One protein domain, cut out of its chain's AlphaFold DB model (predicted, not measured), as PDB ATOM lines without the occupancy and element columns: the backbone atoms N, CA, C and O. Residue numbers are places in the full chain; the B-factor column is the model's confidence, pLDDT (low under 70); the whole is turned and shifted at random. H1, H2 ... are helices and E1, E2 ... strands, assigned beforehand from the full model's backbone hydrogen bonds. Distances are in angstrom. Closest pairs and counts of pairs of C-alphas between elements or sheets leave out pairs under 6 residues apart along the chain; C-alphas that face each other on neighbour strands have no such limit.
ATOM      1  N   LYS A   3      30.435 -18.578 -38.411       44.84
ATOM      2  CA  LYS A   3      30.606 -17.410 -37.517       44.84
ATOM      3  C   LYS A   3      31.225 -16.173 -38.186       44.84
ATOM      4  O   LYS A   3      31.066 -15.072 -37.675       44.84
ATOM      5  N   ILE A   4      31.941 -16.344 -39.299       51.53
ATOM      6  CA  ILE A   4      32.652 -15.245 -39.977       51.53
ATOM      7  C   ILE A   4      31.704 -14.475 -40.907       51.53
ATOM      8  O   ILE A   4      31.775 -13.253 -40.963       51.53
ATOM      9  N   PHE A   5      30.777 -15.170 -41.575       44.97
ATOM     10  CA  PHE A   5      29.807 -14.543 -42.481       44.97
ATOM     11  C   PHE A   5      28.786 -13.677 -41.730       44.97
ATOM     12  O   PHE A   5      28.602 -12.525 -42.098       44.97
ATOM     13  N   GLN A   6      28.216 -14.177 -40.625       49.62
ATOM     14  CA  GLN A   6      27.243 -13.421 -39.816       49.62
ATOM     15  C   GLN A   6      27.827 -12.155 -39.173       49.62
ATOM     16  O   GLN A   6      27.129 -11.157 -39.018       49.62
ATOM     17  N   LYS A   7      29.110 -12.182 -38.791       46.81
ATOM     18  CA  LYS A   7      29.768 -11.028 -38.164       46.81
ATOM     19  C   LYS A   7      30.076  -9.920 -39.176       46.81
ATOM     20  O   LYS A   7      30.083  -8.756 -38.801       46.81
ATOM     21  N   ARG A   8      30.302 -10.286 -40.445       48.16
ATOM     22  CA  ARG A   8      30.561  -9.346 -41.545       48.16
ATOM     23  C   ARG A   8      29.290  -8.605 -41.959       48.16
ATOM     24  O   ARG A   8      29.306  -7.386 -41.990       48.16
ATOM     25  N   THR A   9      28.179  -9.324 -42.137       59.25
ATOM     26  CA  THR A   9      26.878  -8.725 -42.485       59.25
ATOM     27  C   THR A   9      26.386  -7.727 -41.433       59.25
ATOM     28  O   THR A   9      26.041  -6.609 -41.775       59.25
ATOM     29  N   LEU A  10      26.463  -8.067 -40.140       58.59
ATOM     30  CA  LEU A  10      26.027  -7.161 -39.064       58.59
ATOM     31  C   LEU A  10      26.898  -5.897 -38.937       58.59
ATOM     32  O   LEU A  10      26.410  -4.838 -38.541       58.59
ATOM     33  N   GLN A  11      28.195  -6.007 -39.238       59.53
ATOM     34  CA  GLN A  11      29.123  -4.879 -39.180       59.53
ATOM     35  C   GLN A  11      28.954  -3.941 -40.384       59.53
ATOM     36  O   GLN A  11      29.034  -2.722 -40.216       59.53
ATOM     37  N   ASP A  12      28.655  -4.495 -41.560       63.38
ATOM     38  CA  ASP A  12      28.344  -3.731 -42.770       63.38
ATOM     39  C   ASP A  12      26.997  -2.990 -42.632       63.38
ATOM     40  O   ASP A  12      26.918  -1.797 -42.931       63.38
ATOM     41  N   ASP A  13      25.971  -3.635 -42.064       73.44
ATOM     42  CA  ASP A  13      24.653  -3.019 -41.837       73.44
ATOM     43  C   ASP A  13      24.723  -1.838 -40.855       73.44
ATOM     44  O   ASP A  13      24.112  -0.788 -41.077       73.44
ATOM     45  N   SER A  14      25.530  -1.962 -39.792       77.44
ATOM     46  CA  SER A  14      25.750  -0.869 -38.839       77.44
ATOM     47  C   SER A  14      26.468   0.320 -39.477       77.44
ATOM     48  O   SER A  14      26.138   1.465 -39.163       77.44
ATOM     49  N   ALA A  15      27.444   0.080 -40.357       84.50
ATOM     50  CA  ALA A  15      28.175   1.149 -41.034       84.50
ATOM     51  C   ALA A  15      27.272   1.920 -42.011       84.50
ATOM     52  O   ALA A  15      27.278   3.154 -42.016       84.50
ATOM     53  N   VAL A  16      26.443   1.203 -42.779       87.50
ATOM     54  CA  VAL A  16      25.452   1.797 -43.691       87.50
ATOM     55  C   VAL A  16      24.424   2.625 -42.920       87.50
ATOM     56  O   VAL A  16      24.096   3.746 -43.315       87.50
ATOM     57  N   LEU A  17      23.944   2.107 -41.790       90.06
ATOM     58  CA  LEU A  17      23.005   2.808 -40.921       90.06
ATOM     59  C   LEU A  17      23.598   4.118 -40.379       90.06
ATOM     60  O   LEU A  17      22.999   5.187 -40.529       90.06
ATOM     61  N   SER A  18      24.806   4.061 -39.812       92.56
ATOM     62  CA  SER A  18      25.532   5.247 -39.345       92.56
ATOM     63  C   SER A  18      25.746   6.270 -40.465       92.56
ATOM     64  O   SER A  18      25.592   7.472 -40.237       92.56
ATOM     65  N   GLN A  19      26.059   5.814 -41.681       94.38
ATOM     66  CA  GLN A  19      26.228   6.685 -42.842       94.38
ATOM     67  C   GLN A  19      24.931   7.426 -43.195       94.38
ATOM     68  O   GLN A  19      24.964   8.653 -43.311       94.38
ATOM     69  N   LYS A  20      23.793   6.725 -43.293       95.06
ATOM     70  CA  LYS A  20      22.487   7.348 -43.586       95.06
ATOM     71  C   LYS A  20      22.075   8.365 -42.522       95.06
ATOM     72  O   LYS A  20      21.600   9.447 -42.848       95.06
ATOM     73  N   ILE A  21      22.303   8.062 -41.243       96.81
ATOM     74  CA  ILE A  21      22.019   8.993 -40.138       96.81
ATOM     75  C   ILE A  21      22.852  10.277 -40.270       96.81
ATOM     76  O   ILE A  21      22.335  11.383 -40.094       96.81
ATOM     77  N   ARG A  22      24.142  10.158 -40.611       96.94
ATOM     78  CA  ARG A  22      25.001  11.327 -40.863       96.94
ATOM     79  C   ARG A  22      24.552  12.131 -42.076       96.94
ATOM     80  O   ARG A  22      24.679  13.352 -42.059       96.94
ATOM     81  N   GLU A  23      24.068  11.469 -43.118       96.75
ATOM     82  CA  GLU A  23      23.528  12.121 -44.310       96.75
ATOM     83  C   GLU A  23      22.280  12.945 -43.971       96.75
ATOM     84  O   GLU A  23      22.246  14.137 -44.265       96.75
ATOM     85  N   ILE A  24      21.335  12.367 -43.222       97.38
ATOM     86  CA  ILE A  24      20.153  13.078 -42.708       97.38
ATOM     87  C   ILE A  24      20.571  14.321 -41.916       97.38
ATOM     88  O   ILE A  24      20.064  15.413 -42.163       97.38
ATOM     89  N   TYR A  25      21.530  14.182 -40.996       97.38
ATOM     90  CA  TYR A  25      22.052  15.319 -40.236       97.38
ATOM     91  C   TYR A  25      22.615  16.418 -41.149       97.38
ATOM     92  O   TYR A  25      22.297  17.589 -40.949       97.38
ATOM     93  N   LYS A  26      23.427  16.064 -42.152       96.50
ATOM     94  CA  LYS A  26      24.026  17.034 -43.085       96.50
ATOM     95  C   LYS A  26      22.974  17.781 -43.897       96.50
ATOM     96  O   LYS A  26      23.112  18.989 -44.069       96.50
ATOM     97  N   GLU A  27      21.939  17.087 -44.357       96.38
ATOM     98  CA  GLU A  27      20.871  17.687 -45.157       96.38
ATOM     99  C   GLU A  27      19.971  18.613 -44.334       96.38
ATOM    100  O   GLU A  27      19.592  19.690 -44.807       96.38
ATOM    101  N   VAL A  28      19.652  18.206 -43.103       96.12
ATOM    102  CA  VAL A  28      18.694  18.894 -42.228       96.12
ATOM    103  C   VAL A  28      19.328  20.058 -41.481       96.12
ATOM    104  O   VAL A  28      18.743  21.137 -41.438       96.12
ATOM    105  N   ARG A  29      20.524  19.888 -40.911       95.75
ATOM    106  CA  ARG A  29      21.190  20.908 -40.082       95.75
ATOM    107  C   ARG A  29      21.170  22.326 -40.684       95.75
ATOM    108  O   ARG A  29      20.808  23.244 -39.947       95.75
ATOM    109  N   PRO A  30      21.549  22.554 -41.960       94.31
ATOM    110  CA  PRO A  30      21.549  23.897 -42.543       94.31
ATOM    111  C   PRO A  30      20.150  24.415 -42.907       94.31
ATOM    112  O   PRO A  30      19.989  25.621 -43.061       94.31
ATOM    113  N   ALA A  31      19.162  23.531 -43.066       93.38
ATOM    114  CA  ALA A  31      17.812  23.867 -43.522       93.38
ATOM    115  C   ALA A  31      16.790  23.990 -42.375       93.38
ATOM    116  O   ALA A  31      15.727  24.578 -42.555       93.38
ATOM    117  N   ALA A  32      17.100  23.418 -41.212       93.44
ATOM    118  CA  ALA A  32      16.239  23.389 -40.042       93.44
ATOM    119  C   ALA A  32      16.068  24.769 -39.391       93.44
ATOM    120  O   ALA A  32      17.005  25.575 -39.332       93.44
ATOM    121  N   LEU A  33      14.868  25.007 -38.860       92.50
ATOM    122  CA  LEU A  33      14.543  26.203 -38.088       92.50
ATOM    123  C   LEU A  33      15.277  26.160 -36.750       92.50
ATOM    124  O   LEU A  33      15.353  25.104 -36.131       92.50
ATOM    125  N   VAL A  34      15.805  27.298 -36.304       94.12
ATOM    126  CA  VAL A  34      16.512  27.403 -35.022       94.12
ATOM    127  C   VAL A  34      15.563  27.985 -33.977       94.12
ATOM    128  O   VAL A  34      15.057  29.092 -34.160       94.12
ATOM    129  N   SER A  35      15.318  27.240 -32.900       90.19
ATOM    130  CA  SER A  35      14.518  27.695 -31.763       90.19
ATOM    131  C   SER A  35      15.288  28.732 -30.923       90.19
ATOM    132  O   SER A  35      16.522  28.790 -30.994       90.19
ATOM    133  N   PRO A  36      14.605  29.540 -30.090       88.38
ATOM    134  CA  PRO A  36      15.260  30.461 -29.152       88.38
ATOM    135  C   PRO A  36      16.261  29.781 -28.205       88.38
ATOM    136  O   PRO A  36      17.250  30.387 -27.801       88.38
ATOM    137  N   GLU A  37      16.026  28.512 -27.878       87.62
ATOM    138  CA  GLU A  37      16.871  27.671 -27.027       87.62
ATOM    139  C   GLU A  37      18.072  27.071 -27.782       87.62
ATOM    140  O   GLU A  37      18.867  26.335 -27.197       87.62
ATOM    141  N   GLY A  38      18.221  27.372 -29.077       88.56
ATOM    142  CA  GLY A  38      19.323  26.900 -29.916       88.56
ATOM    143  C   GLY A  38      19.136  25.488 -30.474       88.56
ATOM    144  O   GLY A  38      20.093  24.907 -30.989       88.56
ATOM    145  N   LEU A  39      17.927  24.925 -30.394       94.38
ATOM    146  CA  LEU A  39      17.597  23.641 -31.012       94.38
ATOM    147  C   LEU A  39      17.322  23.830 -32.500       94.38
ATOM    148  O   LEU A  39      16.765  24.852 -32.895       94.38
ATOM    149  N   ARG A  40      17.677  22.848 -33.334       96.81
ATOM    150  CA  ARG A  40      17.260  22.848 -34.741       96.81
ATOM    151  C   ARG A  40      16.135  21.858 -34.968       96.81
ATOM    152  O   ARG A  40      16.290  20.678 -34.659       96.81
ATOM    153  N   GLU A  41      15.051  22.331 -35.558       96.62
ATOM    154  CA  GLU A  41      13.841  21.557 -35.804       96.62
ATOM    155  C   GLU A  41      13.537  21.457 -37.295       96.62
ATOM    156  O   GLU A  41      13.610  22.436 -38.049       96.62
ATOM    157  N   TRP A  42      13.158  20.259 -37.721       96.38
ATOM    158  CA  TRP A  42      12.719  19.983 -39.077       96.38
ATOM    159  C   TRP A  42      11.491  19.091 -39.074       96.38
ATOM    160  O   TRP A  42      11.433  18.097 -38.351       96.38
ATOM    161  N   GLN A  43      10.516  19.449 -39.906       94.81
ATOM    162  CA  GLN A  43       9.261  18.720 -40.021       94.81
ATOM    163  C   GLN A  43       8.879  18.524 -41.483       94.81
ATOM    164  O   GLN A  43       8.920  19.461 -42.288       94.81
ATOM    165  N   SER A  44       8.464  17.310 -41.814       92.19
ATOM    166  CA  SER A  44       7.891  16.962 -43.111       92.19
ATOM    167  C   SER A  44       6.974  15.747 -42.970       92.19
ATOM    168  O   SER A  44       6.704  15.282 -41.865       92.19
ATOM    169  N   PHE A  45       6.474  15.238 -44.088       89.94
ATOM    170  CA  PHE A  45       5.688  14.012 -44.133       89.94
ATOM    171  C   PHE A  45       6.332  13.012 -45.095       89.94
ATOM    172  O   PHE A  45       6.926  13.398 -46.110       89.94
ATOM    173  N   LEU A  46       6.234  11.725 -44.772       88.56
ATOM    174  CA  LEU A  46       6.670  10.625 -45.629       88.56
ATOM    175  C   LEU A  46       5.524  10.221 -46.567       88.56
ATOM    176  O   LEU A  46       4.354  10.276 -46.191       88.56
ATOM    177  N   GLY A  47       5.854   9.849 -47.803       77.75
ATOM    178  CA  GLY A  47       4.874   9.457 -48.818       77.75
ATOM    179  C   GLY A  47       5.272   9.882 -50.231       77.75
ATOM    180  O   GLY A  47       6.205  10.664 -50.422       77.75
ATOM    181  N   GLN A  48       4.572   9.335 -51.225       61.69
ATOM    182  CA  GLN A  48       4.848   9.574 -52.649       61.69
ATOM    183  C   GLN A  48       4.236  10.880 -53.173       61.69
ATOM    184  O   GLN A  48       4.766  11.440 -54.128       61.69
ATOM    185  N   ASP A  49       3.169  11.371 -52.543       59.19
ATOM    186  CA  ASP A  49       2.428  12.531 -53.036       59.19
ATOM    187  C   ASP A  49       3.148  13.854 -52.730       59.19
ATOM    188  O   ASP A  49       3.821  14.004 -51.709       59.19
ATOM    189  N   GLU A  50       3.011  14.845 -53.609       53.66
ATOM    190  CA  GLU A  50       3.525  16.201 -53.356       53.66
ATOM    191  C   GLU A  50       2.658  16.967 -52.344       53.66
ATOM    192  O   GLU A  50       3.145  17.878 -51.678       53.66
ATOM    193  N   ASP A  51       1.396  16.555 -52.188       58.03
ATOM    194  CA  ASP A  51       0.449  17.095 -51.214       58.03
ATOM    195  C   ASP A  51       0.566  16.349 -49.875       58.03
ATOM    196  O   ASP A  51       0.421  15.127 -49.791       58.03
ATOM    197  N   ASP A  52       0.828  17.099 -48.806       62.44
ATOM    198  CA  ASP A  52       0.947  16.563 -47.450       62.44
ATOM    199  C   ASP A  52      -0.422  16.159 -46.852       62.44
ATOM    200  O   ASP A  52      -0.465  15.411 -45.876       62.44
ATOM    201  N   SER A  53      -1.544  16.576 -47.456       58.25
ATOM    202  CA  SER A  53      -2.913  16.366 -46.942       58.25
ATOM    203  C   SER A  53      -3.306  14.891 -46.777       58.25
ATOM    204  O   SER A  53      -4.113  14.549 -45.906       58.25
ATOM    205  N   TYR A  54      -2.730  14.001 -47.587       60.19
ATOM    206  CA  TYR A  54      -3.066  12.573 -47.590       60.19
ATOM    207  C   TYR A  54      -2.055  11.706 -46.850       60.19
ATOM    208  O   TYR A  54      -2.344  10.546 -46.570       60.19
ATOM    209  N   LYS A  55      -0.907  12.264 -46.464       71.94
ATOM    210  CA  LYS A  55       0.143  11.500 -45.795       71.94
ATOM    211  C   LYS A  55      -0.248  11.199 -44.353       71.94
ATOM    212  O   LYS A  55      -0.861  12.018 -43.662       71.94
ATOM    213  N   ASP A  56       0.093   9.992 -43.925       83.12
ATOM    214  CA  ASP A  56      -0.193   9.492 -42.580       83.12
ATOM    215  C   ASP A  56       1.056   9.460 -41.701       83.12
ATOM    216  O   ASP A  56       0.940   9.426 -40.483       83.12
ATOM    217  N   ASP A  57       2.247   9.538 -42.285       90.19
ATOM    218  CA  ASP A  57       3.496   9.427 -41.543       90.19
ATOM    219  C   ASP A  57       4.177  10.794 -41.458       90.19
ATOM    220  O   ASP A  57       4.708  11.328 -42.433       90.19
ATOM    221  N   HIS A  58       4.143  11.387 -40.270       93.94
ATOM    222  CA  HIS A  58       4.829  12.638 -39.964       93.94
ATOM    223  C   HIS A  58       6.269  12.356 -39.560       93.94
ATOM    224  O   HIS A  58       6.528  11.518 -38.695       93.94
ATOM    225  N   LEU A  59       7.195  13.092 -40.162       95.75
ATOM    226  CA  LEU A  59       8.605  13.091 -39.815       95.75
ATOM    227  C   LEU A  59       8.918  14.334 -38.984       95.75
ATOM    228  O   LEU A  59       8.746  15.464 -39.444       95.75
ATOM    229  N   PHE A  60       9.464  14.110 -37.795       97.25
ATOM    230  CA  PHE A  60      10.017  15.144 -36.933       97.25
ATOM    231  C   PHE A  60      11.493  14.856 -36.663       97.25
ATOM    232  O   PHE A  60      11.848  13.761 -36.222       97.25
ATOM    233  N   ILE A  61      12.358  15.836 -36.919       98.19
ATOM    234  CA  ILE A  61      13.792  15.748 -36.651       98.19
ATOM    235  C   ILE A  61      14.206  16.897 -35.738       98.19
ATOM    236  O   ILE A  61      13.934  18.062 -36.029       98.19
ATOM    237  N   LEU A  62      14.911  16.553 -34.663       98.06
ATOM    238  CA  LEU A  62      15.479  17.497 -33.708       98.06
ATOM    239  C   LEU A  62      16.997  17.325 -33.648       98.06
ATOM    240  O   LEU A  62      17.494  16.200 -33.540       98.06
ATOM    241  N   ILE A  63      17.726  18.437 -33.677       98.19
ATOM    242  CA  ILE A  63      19.179  18.480 -33.506       98.19
ATOM    243  C   ILE A  63      19.507  19.367 -32.309       98.19
ATOM    244  O   ILE A  63      19.175  20.553 -32.293       98.19
ATOM    245  N   LEU A  64      20.226  18.799 -31.345       97.06
ATOM    246  CA  LEU A  64      20.900  19.541 -30.287       97.06
ATOM    247  C   LEU A  64      22.400  19.534 -30.569       97.06
ATOM    248  O   LEU A  64      23.044  18.485 -30.513       97.06
ATOM    249  N   GLU A  65      22.959  20.703 -30.853       95.06
ATOM    250  CA  GLU A  65      24.398  20.870 -31.046       95.06
ATOM    251  C   GLU A  65      25.071  21.183 -29.704       95.06
ATOM    252  O   GLU A  65      24.660  22.092 -28.983       95.06
ATOM    253  N   LYS A  66      26.115  20.429 -29.362       93.38
ATOM    254  CA  LYS A  66      27.017  20.702 -28.237       93.38
ATOM    255  C   LYS A  66      28.427  20.963 -28.772       93.38
ATOM    256  O   LYS A  66      28.677  20.846 -29.968       93.38
ATOM    257  N   ALA A  67      29.362  21.289 -27.880       91.69
ATOM    258  CA  ALA A  67      30.735  21.635 -28.255       91.69
ATOM    259  C   ALA A  67      31.448  20.553 -29.098       91.69
ATOM    260  O   ALA A  67      32.122  20.889 -30.068       91.69
ATOM    261  N   GLU A  68      31.286  19.270 -28.756       94.25
ATOM    262  CA  GLU A  68      32.032  18.159 -29.384       94.25
ATOM    263  C   GLU A  68      31.140  17.107 -30.057       94.25
ATOM    264  O   GLU A  68      31.624  16.192 -30.727       94.25
ATOM    265  N   GLU A  69      29.825  17.221 -29.887       96.50
ATOM    266  CA  GLU A  69      28.862  16.244 -30.379       96.50
ATOM    267  C   GLU A  69      27.559  16.917 -30.805       96.50
ATOM    268  O   GLU A  69      27.218  18.015 -30.365       96.50
ATOM    269  N   SER A  70      26.806  16.238 -31.658       97.62
ATOM    270  CA  SER A  70      25.421  16.582 -31.967       97.62
ATOM    271  C   SER A  70      24.524  15.416 -31.596       97.62
ATOM    272  O   SER A  70      24.812  14.276 -31.957       97.62
ATOM    273  N   ILE A  71      23.430  15.691 -30.895       97.94
ATOM    274  CA  ILE A  71      22.396  14.694 -30.634       97.94
ATOM    275  C   ILE A  71      21.292  14.883 -31.664       97.94
ATOM    276  O   ILE A  71      20.784  15.990 -31.838       97.94
ATOM    277  N   LEU A  72      20.949  13.798 -32.346       98.19
ATOM    278  CA  LEU A  72      19.921  13.739 -33.368       98.19
ATOM    279  C   LEU A  72      18.790  12.827 -32.894       98.19
ATOM    280  O   LEU A  72      19.019  11.661 -32.563       98.19
ATOM    281  N   TRP A  73      17.570  13.350 -32.919       98.50
ATOM    282  CA  TRP A  73      16.348  12.570 -32.768       98.50
ATOM    283  C   TRP A  73      15.606  12.580 -34.096       98.50
ATOM    284  O   TRP A  73      15.323  13.647 -34.633       98.50
ATOM    285  N   ILE A  74      15.292  11.396 -34.614       98.19
ATOM    286  CA  ILE A  74      14.477  11.201 -35.812       98.19
ATOM    287  C   ILE A  74      13.240  10.424 -35.372       98.19
ATOM    288  O   ILE A  74      13.329   9.240 -35.043       98.19
ATOM    289  N   GLN A  75      12.098  11.093 -35.342       98.06
ATOM    290  CA  GLN A  75      10.829  10.506 -34.948       98.06
ATOM    291  C   GLN A  75       9.901  10.414 -36.154       98.06
ATOM    292  O   GLN A  75       9.664  11.409 -36.839       98.06
ATOM    293  N   VAL A  76       9.334   9.230 -36.372       96.56
ATOM    294  CA  VAL A  76       8.237   9.029 -37.322       96.56
ATOM    295  C   VAL A  76       6.977   8.737 -36.526       96.56
ATOM    296  O   VAL A  76       6.961   7.829 -35.693       96.56
ATOM    297  N   THR A  77       5.931   9.524 -36.757       95.38
ATOM    298  CA  THR A  77       4.633   9.377 -36.095       95.38
ATOM    299  C   THR A  77       3.581   9.025 -37.124       95.38
ATOM    300  O   THR A  77       3.324   9.811 -38.032       95.38
ATOM    301  N   LYS A  78       2.949   7.866 -36.945       92.31
ATOM    302  CA  LYS A  78       1.842   7.424 -37.783       92.31
ATOM    303  C   LYS A  78       0.539   8.007 -37.269       92.31
ATOM    304  O   LYS A  78       0.203   7.861 -36.091       92.31
ATOM    305  N   PHE A  79      -0.211   8.615 -38.164       89.81
ATOM    306  CA  PHE A  79      -1.533   9.162 -37.949       89.81
ATOM    307  C   PHE A  79      -2.583   8.260 -38.600       89.81
ATOM    308  O   PHE A  79      -2.338   7.615 -39.612       89.81
ATOM    309  N   GLU A  80      -3.763   8.187 -37.995       87.31
ATOM    310  CA  GLU A  80      -4.905   7.450 -38.534       87.31
ATOM    311  C   GLU A  80      -6.156   8.323 -38.435       87.31
ATOM    312  O   GLU A  80      -6.366   9.023 -37.436       87.31
ATOM    313  N   ALA A  81      -6.970   8.311 -39.491       83.56
ATOM    314  CA  ALA A  81      -8.232   9.036 -39.517       83.56
ATOM    315  C   ALA A  81      -9.187   8.492 -38.448       83.56
ATOM    316  O   ALA A  81      -9.278   7.282 -38.227       83.56
ATOM    317  N   GLN A  82      -9.929   9.378 -37.787       80.06
ATOM    318  CA  GLN A  82     -10.967   8.938 -36.864       80.06
ATOM    319  C   GLN A  82     -12.191   8.410 -37.621       80.06
ATOM    320  O   GLN A  82     -12.666   9.046 -38.562       80.06
ATOM    321  N   THR A  83     -12.745   7.283 -37.164       76.25
ATOM    322  CA  THR A  83     -13.915   6.621 -37.771       76.25
ATOM    323  C   THR A  83     -15.139   7.535 -37.884       76.25
ATOM    324  O   THR A  83     -15.935   7.388 -38.805       76.25
ATOM    325  N   ASP A  84     -15.293   8.486 -36.963       78.38
ATOM    326  CA  ASP A  84     -16.414   9.426 -36.888       78.38
ATOM    327  C   ASP A  84     -16.118  10.799 -37.519       78.38
ATOM    328  O   ASP A  84     -17.042  11.588 -37.729       78.38
ATOM    329  N   ARG A  85     -14.847  11.103 -37.827       73.19
ATOM    330  CA  ARG A  85     -14.391  12.383 -38.398       73.19
ATOM    331  C   ARG A  85     -13.156  12.182 -39.277       73.19
ATOM    332  O   ARG A  85     -12.029  12.356 -38.822       73.19
ATOM    333  N   SER A  86     -13.370  11.888 -40.560       69.81
ATOM    334  CA  SER A  86     -12.289  11.619 -41.524       69.81
ATOM    335  C   SER A  86     -11.325  12.791 -41.752       69.81
ATOM    336  O   SER A  86     -10.204  12.580 -42.204       69.81
ATOM    337  N   THR A  87     -11.728  14.021 -41.417       77.19
ATOM    338  CA  THR A  87     -10.890  15.227 -41.527       77.19
ATOM    339  C   THR A  87      -9.923  15.415 -40.358       77.19
ATOM    340  O   THR A  87      -9.043  16.268 -40.432       77.19
ATOM    341  N   VAL A  88     -10.064  14.639 -39.277       79.31
ATOM    342  CA  VAL A  88      -9.178  14.685 -38.109       79.31
ATOM    343  C   VAL A  88      -8.410  13.373 -38.025       79.31
ATOM    344  O   VAL A  88      -9.005  12.300 -37.910       79.31
ATOM    345  N   LYS A  89      -7.077  13.455 -38.033       83.00
ATOM    346  CA  LYS A  89      -6.208  12.301 -37.792       83.00
ATOM    347  C   LYS A  89      -5.624  12.355 -36.380       83.00
ATOM    348  O   LYS A  89      -5.261  13.426 -35.893       83.00
ATOM    349  N   LYS A  90      -5.531  11.204 -35.715       86.94
ATOM    350  CA  LYS A  90      -4.887  11.058 -34.399       86.94
ATOM    351  C   LYS A  90      -3.602  10.257 -34.522       86.94
ATOM    352  O   LYS A  90      -3.534   9.331 -35.323       86.94
ATOM    353  N   ALA A  91      -2.609  10.596 -33.702       90.12
ATOM    354  CA  ALA A  91      -1.392   9.804 -33.602       90.12
ATOM    355  C   ALA A  91      -1.742   8.396 -33.094       90.12
ATOM    356  O   ALA A  91      -2.312   8.239 -32.013       90.12
ATOM    357  N   LYS A  92      -1.412   7.384 -33.893       91.31
ATOM    358  CA  LYS A  92      -1.577   5.961 -33.581       91.31
ATOM    359  C   LYS A  92      -0.357   5.409 -32.851       91.31
ATOM    360  O   LYS A  92      -0.483   4.541 -31.994       91.31
ATOM    361  N   GLY A  93       0.822   5.920 -33.189       93.25
ATOM    362  CA  GLY A  93       2.078   5.541 -32.563       93.25
ATOM    363  C   GLY A  93       3.254   6.285 -33.172       93.25
ATOM    364  O   GLY A  93       3.156   6.836 -34.270       93.25
ATOM    365  N   SER A  94       4.369   6.272 -32.451       95.88
ATOM    366  CA  SER A  94       5.621   6.872 -32.892       95.88
ATOM    367  C   SER A  94       6.767   5.895 -32.696       95.88
ATOM    368  O   SER A  94       6.797   5.159 -31.709       95.88
ATOM    369  N   LYS A  95       7.719   5.923 -33.623       97.12
ATOM    370  CA  LYS A  95       9.006   5.235 -33.519       97.12
ATOM    371  C   LYS A  95      10.124   6.267 -33.555       97.12
ATOM    372  O   LYS A  95      10.016   7.274 -34.261       97.12
ATOM    373  N   LEU A  96      11.179   6.028 -32.783       97.81
ATOM    374  CA  LEU A  96      12.294   6.950 -32.610       97.81
ATOM    375  C   LEU A  96      13.636   6.281 -32.929       97.81
ATOM    376  O   LEU A  96      13.949   5.201 -32.423       97.81
ATOM    377  N   ILE A  97      14.470   6.996 -33.682       97.75
ATOM    378  CA  ILE A  97      15.921   6.796 -33.718       97.75
ATOM    379  C   ILE A  97      16.573   7.946 -32.952       97.75
ATOM    380  O   ILE A  97      16.337   9.117 -33.256       97.75
ATOM    381  N   LYS A  98      17.410   7.618 -31.966       98.19
ATOM    382  CA  LYS A  98      18.250   8.581 -31.250       98.19
ATOM    383  C   LYS A  98      19.712   8.245 -31.497       98.19
ATOM    384  O   LYS A  98      20.147   7.133 -31.197       98.19
ATOM    385  N   ALA A  99      20.465   9.211 -32.009       98.00
ATOM    386  CA  ALA A  99      21.879   9.044 -32.306       98.00
ATOM    387  C   ALA A  99      22.719  10.210 -31.777       98.00
ATOM    388  O   ALA A  99      22.301  11.365 -31.811       98.00
ATOM    389  N   VAL A 100      23.932   9.897 -31.335       98.12
ATOM    390  CA  VAL A 100      24.979  10.862 -31.001       98.12
ATOM    391  C   VAL A 100      26.004  10.848 -32.127       98.12
ATOM    392  O   VAL A 100      26.591   9.814 -32.452       98.12
ATOM    393  N   LEU A 101      26.201  12.002 -32.750       97.69
ATOM    394  CA  LEU A 101      27.155  12.212 -33.823       97.69
ATOM    395  C   LEU A 101      28.379  12.919 -33.253       97.69
ATOM    396  O   LEU A 101      28.305  14.073 -32.833       97.69
ATOM    397  N   ARG A 102      29.518  12.234 -33.294       96.38
ATOM    398  CA  ARG A 102      30.842  12.810 -33.048       96.38
ATOM    399  C   ARG A 102      31.590  12.933 -34.370       96.38
ATOM    400  O   ARG A 102      31.102  12.506 -35.424       96.38
ATOM    401  N   LYS A 103      32.791  13.511 -34.328       90.81
ATOM    402  CA  LYS A 103      33.624  13.735 -35.521       90.81
ATOM    403  C   LYS A 103      33.820  12.460 -36.350       90.81
ATOM    404  O   LYS A 103      33.617  12.496 -37.558       90.81
ATOM    405  N   GLU A 104      34.147  11.344 -35.702       90.19
ATOM    406  CA  GLU A 104      34.516  10.094 -36.389       90.19
ATOM    407  C   GLU A 104      33.470   8.987 -36.235       90.19
ATOM    408  O   GLU A 104      33.289   8.171 -37.132       90.19
ATOM    409  N   GLU A 105      32.675   9.012 -35.166       93.38
ATOM    410  CA  GLU A 105      31.706   7.957 -34.859       93.38
ATOM    411  C   GLU A 105      30.254   8.448 -34.768       93.38
ATOM    412  O   GLU A 105      29.975   9.605 -34.438       93.38
ATOM    413  N   THR A 106      29.329   7.542 -35.075       96.38
ATOM    414  CA  THR A 106      27.893   7.715 -34.847       96.38
ATOM    415  C   THR A 106      27.436   6.604 -33.924       96.38
ATOM    416  O   THR A 106      27.486   5.435 -34.299       96.38
ATOM    417  N   ILE A 107      26.985   6.979 -32.735       96.06
ATOM    418  CA  ILE A 107      26.499   6.054 -31.717       96.06
ATOM    419  C   ILE A 107      24.978   6.085 -31.760       96.06
ATOM    420  O   ILE A 107      24.373   7.135 -31.559       96.06
ATOM    421  N   ILE A 108      24.353   4.945 -32.031       95.56
ATOM    422  CA  ILE A 108      22.895   4.816 -32.051       95.56
ATOM    423  C   ILE A 108      22.466   4.390 -30.652       95.56
ATOM    424  O   ILE A 108      22.663   3.245 -30.257       95.56
ATOM    425  N   GLU A 109      21.925   5.329 -29.882       96.25
ATOM    426  CA  GLU A 109      21.485   5.076 -28.507       96.25
ATOM    427  C   GLU A 109      20.133   4.365 -28.464       96.25
ATOM    428  O   GLU A 109      19.840   3.634 -27.519       96.25
ATOM    429  N   LYS A 110      19.290   4.606 -29.472       96.06
ATOM    430  CA  LYS A 110      17.961   4.013 -29.574       96.06
ATOM    431  C   LYS A 110      17.535   3.870 -31.031       96.06
ATOM    432  O   LYS A 110      17.756   4.783 -31.824       96.06
ATOM    433  N   ASN A 111      16.890   2.753 -31.347       96.06
ATOM    434  CA  ASN A 111      16.205   2.512 -32.609       96.06
ATOM    435  C   ASN A 111      14.950   1.667 -32.334       96.06
ATOM    436  O   ASN A 111      15.078   0.501 -31.972       96.06
ATOM    437  N   ASP A 112      13.761   2.262 -32.461       97.00
ATOM    438  CA  ASP A 112      12.474   1.556 -32.308       97.00
ATOM    439  C   ASP A 112      12.030   0.816 -33.588       97.00
ATOM    440  O   ASP A 112      10.966   0.197 -33.604       97.00
ATOM    441  N   PHE A 113      12.793   0.922 -34.678       92.94
ATOM    442  CA  PHE A 113      12.513   0.233 -35.935       92.94
ATOM    443  C   PHE A 113      13.210  -1.123 -35.961       92.94
ATOM    444  O   PHE A 113      14.344  -1.268 -35.493       92.94
ATOM    445  N   ASP A 114      12.554  -2.105 -36.571       89.75
ATOM    446  CA  ASP A 114      13.178  -3.403 -36.789       89.75
ATOM    447  C   ASP A 114      14.325  -3.272 -37.816       89.75
ATOM    448  O   ASP A 114      14.318  -2.348 -38.643       89.75
ATOM    449  N   PRO A 115      15.336  -4.162 -37.807       83.81
ATOM    450  CA  PRO A 115      16.506  -4.029 -38.680       83.81
ATOM    451  C   PRO A 115      16.165  -3.907 -40.173       83.81
ATOM    452  O   PRO A 115      16.731  -3.064 -40.869       83.81
ATOM    453  N   GLU A 116      15.200  -4.698 -40.650       81.81
ATOM    454  CA  GLU A 116      14.742  -4.687 -42.048       81.81
ATOM    455  C   GLU A 116      14.025  -3.375 -42.417       81.81
ATOM    456  O   GLU A 116      14.210  -2.835 -43.508       81.81
ATOM    457  N   GLU A 117      13.250  -2.821 -41.483       86.62
ATOM    458  CA  GLU A 117      12.491  -1.577 -41.647       86.62
ATOM    459  C   GLU A 117      13.410  -0.348 -41.610       86.62
ATOM    460  O   GLU A 117      13.228   0.602 -42.374       86.62
ATOM    461  N   THR A 118      14.441  -0.385 -40.762       89.56
ATOM    462  CA  THR A 118      15.357   0.739 -40.516       89.56
ATOM    463  C   THR A 118      16.030   1.221 -41.807       89.56
ATOM    464  O   THR A 118      16.125   2.421 -42.072       89.56
ATOM    465  N   GLY A 119      16.506   0.295 -42.642       86.69
ATOM    466  CA  GLY A 119      17.177   0.643 -43.894       86.69
ATOM    467  C   GLY A 119      16.253   1.344 -44.894       86.69
ATOM    468  O   GLY A 119      16.682   2.304 -45.549       86.69
ATOM    469  N   LEU A 120      15.004   0.876 -44.987       87.56
ATOM    470  CA  LEU A 120      13.972   1.414 -45.872       87.56
ATOM    471  C   LEU A 120      13.525   2.801 -45.407       87.56
ATOM    472  O   LEU A 120      13.625   3.758 -46.179       87.56
ATOM    473  N   ILE A 121      13.146   2.932 -44.132       91.69
ATOM    474  CA  ILE A 121      12.595   4.182 -43.597       91.69
ATOM    475  C   ILE A 121      13.596   5.336 -43.690       91.69
ATOM    476  O   ILE A 121      13.225   6.451 -44.035       91.69
ATOM    477  N   LEU A 122      14.891   5.083 -43.475       93.62
ATOM    478  CA  LEU A 122      15.917   6.123 -43.611       93.62
ATOM    479  C   LEU A 122      16.075   6.617 -45.052       93.62
ATOM    480  O   LEU A 122      16.370   7.792 -45.264       93.62
ATOM    481  N   GLY A 123      15.871   5.741 -46.039       92.00
ATOM    482  CA  GLY A 123      15.843   6.143 -47.446       92.00
ATOM    483  C   GLY A 123      14.637   7.030 -47.759       92.00
ATOM    484  O   GLY A 123      14.777   8.058 -48.421       92.00
ATOM    485  N   GLU A 124      13.465   6.680 -47.233       92.06
ATOM    486  CA  GLU A 124      12.251   7.491 -47.381       92.06
ATOM    487  C   GLU A 124      12.362   8.844 -46.671       92.06
ATOM    488  O   GLU A 124      11.930   9.861 -47.214       92.06
ATOM    489  N   ILE A 125      13.003   8.879 -45.501       95.00
ATOM    490  CA  ILE A 125      13.300  10.109 -44.760       95.00
ATOM    491  C   ILE A 125      14.173  11.047 -45.595       95.00
ATOM    492  O   ILE A 125      13.815  12.213 -45.758       95.00
ATOM    493  N   LEU A 126      15.280  10.558 -46.165       94.62
ATOM    494  CA  LEU A 126      16.153  11.369 -47.027       94.62
ATOM    495  C   LEU A 126      15.390  11.945 -48.224       94.62
ATOM    496  O   LEU A 126      15.472  13.145 -48.489       94.62
ATOM    497  N   LYS A 127      14.573  11.122 -48.888       92.19
ATOM    498  CA  LYS A 127      13.719  11.571 -49.996       92.19
ATOM    499  C   LYS A 127      12.707  12.634 -49.549       92.19
ATOM    500  O   LYS A 127      12.502  13.623 -50.249       92.19
ATOM    501  N   SER A 128      12.085  12.461 -48.381       92.06
ATOM    502  CA  SER A 128      11.147  13.440 -47.811       92.06
ATOM    503  C   SER A 128      11.834  14.775 -47.507       92.06
ATOM    504  O   SER A 128      11.288  15.832 -47.830       92.06
ATOM    505  N   ILE A 129      13.051  14.740 -46.953       93.56
ATOM    506  CA  ILE A 129      13.864  15.937 -46.701       93.56
ATOM    507  C   ILE A 129      14.159  16.660 -48.019       93.56
ATOM    508  O   ILE A 129      13.908  17.861 -48.119       93.56
ATOM    509  N   GLU A 130      14.623  15.941 -49.042       92.00
ATOM    510  CA  GLU A 130      14.909  16.517 -50.360       92.00
ATOM    511  C   GLU A 130      13.661  17.171 -50.978       92.00
ATOM    512  O   GLU A 130      13.707  18.323 -51.416       92.00
ATOM    513  N   ASN A 131      12.525  16.471 -50.965       89.12
ATOM    514  CA  ASN A 131      11.260  16.985 -51.489       89.12
ATOM    515  C   ASN A 131      10.814  18.249 -50.749       89.12
ATOM    516  O   ASN A 131      10.457  19.249 -51.373       89.12
ATOM    517  N   LYS A 132      10.885  18.249 -49.415       90.62
ATOM    518  CA  LYS A 132      10.507  19.414 -48.614       90.62
ATOM    519  C   LYS A 132      11.451  20.595 -48.846       90.62
ATOM    520  O   LYS A 132      10.974  21.721 -48.958       90.62
ATOM    521  N   LYS A 133      12.760  20.363 -48.997       91.19
ATOM    522  CA  LYS A 133      13.724  21.409 -49.385       91.19
ATOM    523  C   LYS A 133      13.365  22.027 -50.737       91.19
ATOM    524  O   LYS A 133      13.321  23.252 -50.828       91.19
ATOM    525  N   LYS A 134      13.026  21.213 -51.747       89.81
ATOM    526  CA  LYS A 134      12.562  21.692 -53.065       89.81
ATOM    527  C   LYS A 134      11.314  22.569 -52.950       89.81
ATOM    528  O   LYS A 134      11.307  23.667 -53.498       89.81
ATOM    529  N   LEU A 135      10.309  22.128 -52.191       87.19
ATOM    530  CA  LEU A 135       9.079  22.898 -51.951       87.19
ATOM    531  C   LEU A 135       9.350  24.248 -51.268       87.19
ATOM    532  O   LEU A 135       8.682  25.234 -51.558       87.19
ATOM    533  N   LEU A 136      10.344  24.302 -50.377       87.44
ATOM    534  CA  LEU A 136      10.759  25.523 -49.681       87.44
ATOM    535  C   LEU A 136      11.770  26.374 -50.475       87.44
ATOM    536  O   LEU A 136      12.190  27.423 -49.991       87.44
ATOM    537  N   GLY A 137      12.198  25.939 -51.666       89.19
ATOM    538  CA  GLY A 137      13.222  26.625 -52.461       89.19
ATOM    539  C   GLY A 137      14.638  26.573 -51.863       89.19
ATOM    540  O   GLY A 137      15.491  27.385 -52.223       89.19
TER     541      GLY A 137
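What this domain is: This is residues 3 to 137 of the 141 residues of an uncharacterized protein of Candidatus Aminicenantes bacterium (UniProt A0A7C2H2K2). A twisted sheet of five strands has helices H1 and H2 side by side across one face, two layers with the other face bare; residues 3 to 12 of H1 stick out as an arm. The 135 printed residues run H1, E1, E2, E3, E4, E5, H2. The strands, in that order across the sheet, form an antiparallel meander, each pairing with the one before. The class is mixed, helices and strands; the whole is compact, with a radius of gyration of the C-alphas of 16.2 A and spans of 54 by 40 by 24 A.

How they stand to each other: H1, residues 3 to 28, touches H2, residues 115 to 135, with residues 17 to 28 alone; they run the same way at a shallow tilt of 19 degrees, and their closest C-alphas, of Ile 24 and Leu 126, are 6.1 A apart. Both are on the same face of the sheet of E1, residues 40 to 46, E2, 57 to 65, E3, 70 to 82, E4, 85 to 101, and E5, 106 to 111. H1, at a height over the sheet of 9.9 A, runs across the strands, at 86 degrees to E3 on the local plane; its closest C-alphas with E5 are Ser 18 and Thr 106, 5.6 A. H2, at a height of 7.7 A, lies over E1 and runs across it at 76 degrees on the local plane; Leu 46 and Ser 128 are their closest C-alphas, 5.7 A. Within hydrogen-bond range are N 42 and O 61 in the hairpin E1 and E2, 2.9 A; N 60 and O 75 in E2 and E3, 2.9 A; N 74 and O 97 in E3 and E4, 2.9 A; and N 100 and O 107 in E4 and E5, 2.8 A. O i to N i+4 pairs are within range in 21 of 22 cases in H1 and 14 of 17 in H2.

Where its parts are: H1 begins at C-alpha 3 (30.606, -17.410, -37.517) and is 38.5 A long. E1 measures 19.5 A, E2 26.0 A, E3 37.5 A, E4 41.8 A and E5 13.0 A. H2, 30.9 A, ends at C-alpha 135 (9.079, 22.898, -51.951).

The domain as a whole: The C-alphas farthest apart, of Ile 4 and Asp 84, are 55.0 A apart. The printed part has no cut; the link H1 to E1 is long. Confidence is under 70 at residues 3 to 12, 48 to 54 and 86.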